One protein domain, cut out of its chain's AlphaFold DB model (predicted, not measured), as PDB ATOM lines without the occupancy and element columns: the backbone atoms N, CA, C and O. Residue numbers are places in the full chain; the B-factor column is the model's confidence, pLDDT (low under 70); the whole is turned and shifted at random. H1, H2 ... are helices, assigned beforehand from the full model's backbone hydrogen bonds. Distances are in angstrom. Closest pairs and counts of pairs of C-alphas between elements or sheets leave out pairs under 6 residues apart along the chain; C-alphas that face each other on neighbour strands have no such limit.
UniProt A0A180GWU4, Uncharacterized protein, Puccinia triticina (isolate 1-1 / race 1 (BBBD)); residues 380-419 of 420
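Overview. This is residues 380 to 419 of the 420 residues of an uncharacterized protein of Puccinia triticina (isolate 1-1 / race 1 (BBBD)) (UniProt A0A180GWU4). Two helices, H1 and then the shorter H2, meet near their ends in a wide open V, with a turn of two residues at the corner and no packing of one helix on the other. The printed part has 40 residues, is all helix with no named strand, and is extended, with a radius of gyration of the C-alphas of 16.1 A and spans of 51 by 18 by 9 A.

Arrangement. H1, residues 380 to 400, stands free over its whole length. A tight link, residues 401 and 402, leads to H2, residues 403 to 417. H1 and H2 are apart, with no C-alpha of the one within 8 A of the other. Residues 402 to 408 and 410 to 419 also stand free. In H2 every O i to N i+4 pair is within hydrogen-bond range; in H1 16 of 17 are.

Along the chain. H1 runs 30.7 A from C-alpha 380 at (-32.219, -10.473, 20.424) to C-alpha 400 at (-9.798, -2.589, 39.782). H2 runs 21.0 A and ends with C-alpha 417 at (-16.158, 9.890, 59.276).

Size, cuts and confidence. The C-alphas farthest apart, those of Ile 380 and Lys 419, are 51.7 A apart. The printed part has no cut. Its mean pLDDT is 75.9, with residues 397 to 409 and 417 to 419 under 70.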
ATOM      1  N   ILE A 380     -33.404  -9.692  20.046       92.88
ATOM      2  CA  ILE A 380     -32.219 -10.473  20.424       92.88
ATOM      3  C   ILE A 380     -30.986  -9.563  20.528       92.88
ATOM      4  O   ILE A 380     -30.221  -9.678  21.483       92.88
ATOM      5  N   GLU A 381     -30.823  -8.615  19.603       95.25
ATOM      6  CA  GLU A 381     -29.702  -7.668  19.586       95.25
ATOM      7  C   GLU A 381     -29.721  -6.759  20.818       95.25
ATOM      8  O   GLU A 381     -28.677  -6.484  21.409       95.25
ATOM      9  N   TYR A 382     -30.913  -6.322  21.243       95.31
ATOM     10  CA  TYR A 382     -31.063  -5.539  22.466       95.31
ATOM     11  C   TYR A 382     -30.625  -6.342  23.698       95.31
ATOM     12  O   TYR A 382     -29.830  -5.844  24.497       95.31
ATOM     13  N   LEU A 383     -31.099  -7.585  23.836       94.75
ATOM     14  CA  LEU A 383     -30.764  -8.457  24.968       94.75
ATOM     15  C   LEU A 383     -29.267  -8.798  25.003       94.75
ATOM     16  O   LEU A 383     -28.646  -8.725  26.064       94.75
ATOM     17  N   GLN A 384     -28.664  -9.092  23.849       93.62
ATOM     18  CA  GLN A 384     -27.218  -9.299  23.725       93.62
ATOM     19  C   GLN A 384     -26.431  -8.046  24.126       93.62
ATOM     20  O   GLN A 384     -25.450  -8.148  24.862       93.62
ATOM     21  N   GLY A 385     -26.884  -6.860  23.711       95.75
ATOM     22  CA  GLY A 385     -26.281  -5.591  24.118       95.75
ATOM     23  C   GLY A 385     -26.354  -5.350  25.630       95.75
ATOM     24  O   GLY A 385     -25.364  -4.930  26.230       95.75
ATOM     25  N   GLN A 386     -27.493  -5.658  26.267       94.81
ATOM     26  CA  GLN A 386     -27.617  -5.574  27.730       94.81
ATOM     27  C   GLN A 386     -26.684  -6.563  28.437       94.81
ATOM     28  O   GLN A 386     -26.025  -6.190  29.407       94.81
ATOM     29  N   TRP A 387     -26.581  -7.793  27.929       93.31
ATOM     30  CA  TRP A 387     -25.696  -8.820  28.476       93.31
ATOM     31  C   TRP A 387     -24.220  -8.417  28.414       93.31
ATOM     32  O   TRP A 387     -23.525  -8.482  29.426       93.31
ATOM     33  N   ILE A 388     -23.747  -7.944  27.256       93.56
ATOM     34  CA  ILE A 388     -22.360  -7.486  27.081       93.56
ATOM     35  C   ILE A 388     -22.056  -6.345  28.053       93.56
ATOM     36  O   ILE A 388     -21.083  -6.418  28.802       93.56
ATOM     37  N   ARG A 389     -22.939  -5.342  28.121       92.75
ATOM     38  CA  ARG A 389     -22.782  -4.204  29.034       92.75
ATOM     39  C   ARG A 389     -22.707  -4.642  30.499       92.75
ATOM     40  O   ARG A 389     -21.882  -4.131  31.254       92.75
ATOM     41  N   GLN A 390     -23.576  -5.568  30.909       90.56
ATOM     42  CA  GLN A 390     -23.582  -6.110  32.265       90.56
ATOM     43  C   GLN A 390     -22.259  -6.822  32.575       90.56
ATOM     44  O   GLN A 390     -21.640  -6.533  33.602       90.56
ATOM     45  N   ARG A 391     -21.802  -7.701  31.671       91.31
ATOM     46  CA  ARG A 391     -20.531  -8.423  31.821       91.31
ATOM     47  C   ARG A 391     -19.345  -7.478  31.955       91.31
ATOM     48  O   ARG A 391     -18.550  -7.647  32.872       91.31
ATOM     49  N   GLU A 392     -19.223  -6.497  31.064       89.81
ATOM     50  CA  GLU A 392     -18.114  -5.533  31.069       89.81
ATOM     51  C   GLU A 392     -18.058  -4.752  32.384       89.81
ATOM     52  O   GLU A 392     -17.002  -4.653  33.007       89.81
ATOM     53  N   CYS A 393     -19.208  -4.256  32.849       86.75
ATOM     54  CA  CYS A 393     -19.292  -3.518  34.103       86.75
ATOM     55  C   CYS A 393     -18.839  -4.373  35.294       86.75
ATOM     56  O   CYS A 393     -18.012  -3.932  36.088       86.75
ATOM     57  N   GLN A 394     -19.307  -5.614  35.395       84.75
ATOM     58  CA  GLN A 394     -19.009  -6.470  36.547       84.75
ATOM     59  C   GLN A 394     -17.591  -7.049  36.522       84.75
ATOM     60  O   GLN A 394     -16.976  -7.211  37.574       84.75
ATOM     61  N   LEU A 395     -17.039  -7.326  35.339       83.25
ATOM     62  CA  LEU A 395     -15.644  -7.751  35.209       83.25
ATOM     63  C   LEU A 395     -14.668  -6.592  35.455       83.25
ATOM     64  O   LEU A 395     -13.602  -6.816  36.023       83.25
ATOM     65  N   SER A 396     -15.034  -5.355  35.093       80.00
ATOM     66  CA  SER A 396     -14.204  -4.176  35.381       80.00
ATOM     67  C   SER A 396     -14.013  -3.940  36.883       80.00
ATOM     68  O   SER A 396     -12.906  -3.606  37.293       80.00
ATOM     69  N   GLN A 397     -15.037  -4.221  37.698       69.62
ATOM     70  CA  GLN A 397     -14.972  -4.115  39.163       69.62
ATOM     71  C   GLN A 397     -13.988  -5.118  39.790       69.62
ATOM     72  O   GLN A 397     -13.340  -4.800  40.778       69.62
ATOM     73  N   MET A 398     -13.811  -6.308  39.197       63.81
ATOM     74  CA  MET A 398     -12.793  -7.270  39.657       63.81
ATOM     75  C   MET A 398     -11.363  -6.842  39.329       63.81
ATOM     76  O   MET A 398     -10.433  -7.185  40.054       63.81
ATOM     77  N   ALA A 399     -11.166  -6.204  38.172       56.66
ATOM     78  CA  ALA A 399      -9.839  -5.823  37.700       56.66
ATOM     79  C   ALA A 399      -9.282  -4.622  38.478       56.66
ATOM     80  O   ALA A 399      -8.064  -4.454  38.540       56.66
ATOM     81  N   SER A 400     -10.163  -3.799  39.051       52.25
ATOM     82  CA  SER A 400      -9.798  -2.589  39.782       52.25
ATOM     83  C   SER A 400      -9.509  -2.810  41.266       52.25
ATOM     84  O   SER A 400      -8.723  -2.046  41.815       52.25
ATOM     85  N   GLU A 401     -10.108  -3.805  41.929       50.00
ATOM     86  CA  GLU A 401     -10.066  -3.888  43.395       50.00
ATOM     87  C   GLU A 401      -9.924  -5.328  43.890       50.00
ATOM     88  O   GLU A 401     -10.749  -6.197  43.603       50.00
ATOM     89  N   SER A 402      -8.882  -5.597  44.684       58.03
ATOM     90  CA  SER A 402      -8.923  -6.766  45.557       58.03
ATOM     91  C   SER A 402      -9.889  -6.483  46.712       58.03
ATOM     92  O   SER A 402      -9.999  -5.351  47.174       58.03
ATOM     93  N   GLU A 403     -10.570  -7.506  47.232       55.50
ATOM     94  CA  GLU A 403     -11.417  -7.414  48.438       55.50
ATOM     95  C   GLU A 403     -10.694  -6.722  49.614       55.50
ATOM     96  O   GLU A 403     -11.307  -6.032  50.424       55.50
ATOM     97  N   LYS A 404      -9.362  -6.842  49.644       57.53
ATOM     98  CA  LYS A 404      -8.465  -6.185  50.592       57.53
ATOM     99  C   LYS A 404      -8.340  -4.678  50.349       57.53
ATOM    100  O   LYS A 404      -8.281  -3.923  51.309       57.53
ATOM    101  N   ASP A 405      -8.324  -4.237  49.095       60.81
ATOM    102  CA  ASP A 405      -8.284  -2.815  48.734       60.81
ATOM    103  C   ASP A 405      -9.627  -2.137  49.021       60.81
ATOM    104  O   ASP A 405      -9.646  -1.026  49.543       60.81
ATOM    105  N   LEU A 406     -10.740  -2.836  48.777       61.22
ATOM    106  CA  LEU A 406     -12.079  -2.396  49.179       61.22
ATOM    107  C   LEU A 406     -12.217  -2.304  50.705       61.22
ATOM    108  O   LEU A 406     -12.729  -1.306  51.206       61.22
ATOM    109  N   GLN A 407     -11.726  -3.297  51.457       61.69
ATOM    110  CA  GLN A 407     -11.681  -3.227  52.924       61.69
ATOM    111  C   GLN A 407     -10.837  -2.051  53.417       61.69
ATOM    112  O   GLN A 407     -11.304  -1.309  54.274       61.69
ATOM    113  N   ASN A 408      -9.651  -1.840  52.841       67.50
ATOM    114  CA  ASN A 408      -8.784  -0.720  53.204       67.50
ATOM    115  C   ASN A 408      -9.449   0.633  52.907       67.50
ATOM    116  O   ASN A 408      -9.386   1.527  53.738       67.50
ATOM    117  N   GLN A 409     -10.113   0.788  51.754       69.00
ATOM    118  CA  GLN A 409     -10.831   2.023  51.415       69.00
ATOM    119  C   GLN A 409     -12.022   2.272  52.347       69.00
ATOM    120  O   GLN A 409     -12.270   3.410  52.738       69.00
ATOM    121  N   VAL A 410     -12.764   1.225  52.719       70.88
ATOM    122  CA  VAL A 410     -13.864   1.336  53.689       70.88
ATOM    123  C   VAL A 410     -13.328   1.722  55.066       70.88
ATOM    124  O   VAL A 410     -13.908   2.587  55.713       70.88
ATOM    125  N   GLU A 411     -12.211   1.140  55.497       73.38
ATOM    126  CA  GLU A 411     -11.550   1.478  56.762       73.38
ATOM    127  C   GLU A 411     -11.059   2.940  56.760       73.38
ATOM    128  O   GLU A 411     -11.305   3.677  57.713       73.38
ATOM    129  N   GLU A 412     -10.490   3.410  55.645       78.12
ATOM    130  CA  GLU A 412     -10.061   4.803  55.457       78.12
ATOM    131  C   GLU A 412     -11.244   5.793  55.465       78.12
ATOM    132  O   GLU A 412     -11.145   6.887  56.024       78.12
ATOM    133  N   LEU A 413     -12.387   5.405  54.886       73.19
ATOM    134  CA  LEU A 413     -13.620   6.200  54.895       73.19
ATOM    135  C   LEU A 413     -14.260   6.266  56.287       73.19
ATOM    136  O   LEU A 413     -14.694   7.344  56.692       73.19
ATOM    137  N   VAL A 414     -14.279   5.156  57.029       72.38
ATOM    138  CA  VAL A 414     -14.761   5.110  58.421       72.38
ATOM    139  C   VAL A 414     -13.876   5.975  59.322       72.38
ATOM    140  O   VAL A 414     -14.382   6.771  60.107       72.38
ATOM    141  N   GLU A 415     -12.553   5.918  59.150       74.75
ATOM    142  CA  GLU A 415     -11.629   6.791  59.879       74.75
ATOM    143  C   GLU A 415     -11.803   8.286  59.566       74.75
ATOM    144  O   GLU A 415     -11.459   9.131  60.397       74.75
ATOM    145  N   LEU A 416     -12.243   8.635  58.355       71.94
ATOM    146  CA  LEU A 416     -12.536  10.015  57.963       71.94
ATOM    147  C   LEU A 416     -13.875  10.496  58.532       71.94
ATOM    148  O   LEU A 416     -13.976  11.666  58.900       71.94
ATOM    149  N   GLU A 417     -14.869   9.613  58.633       61.91
ATOM    150  CA  GLU A 417     -16.158   9.890  59.276       61.91
ATOM    151  C   GLU A 417     -15.997  10.099  60.789       61.91
ATOM    152  O   GLU A 417     -16.537  11.061  61.322       61.91
ATOM    153  N   ASP A 418     -15.157   9.305  61.460       62.34
ATOM    154  CA  ASP A 418     -14.843   9.462  62.892       62.34
ATOM    155  C   ASP A 418     -14.038  10.742  63.221       62.34
ATOM    156  O   ASP A 418     -13.889  11.116  64.390       62.34
ATOM    157  N   LYS A 419     -13.481  11.417  62.203       64.31
ATOM    158  CA  LYS A 419     -12.710  12.672  62.330       64.31
ATOM    159  C   LYS A 419     -13.534  13.931  62.007       64.31
ATOM    160  O   LYS A 419     -12.993  15.034  62.156       64.31
TER     161      LYS A 419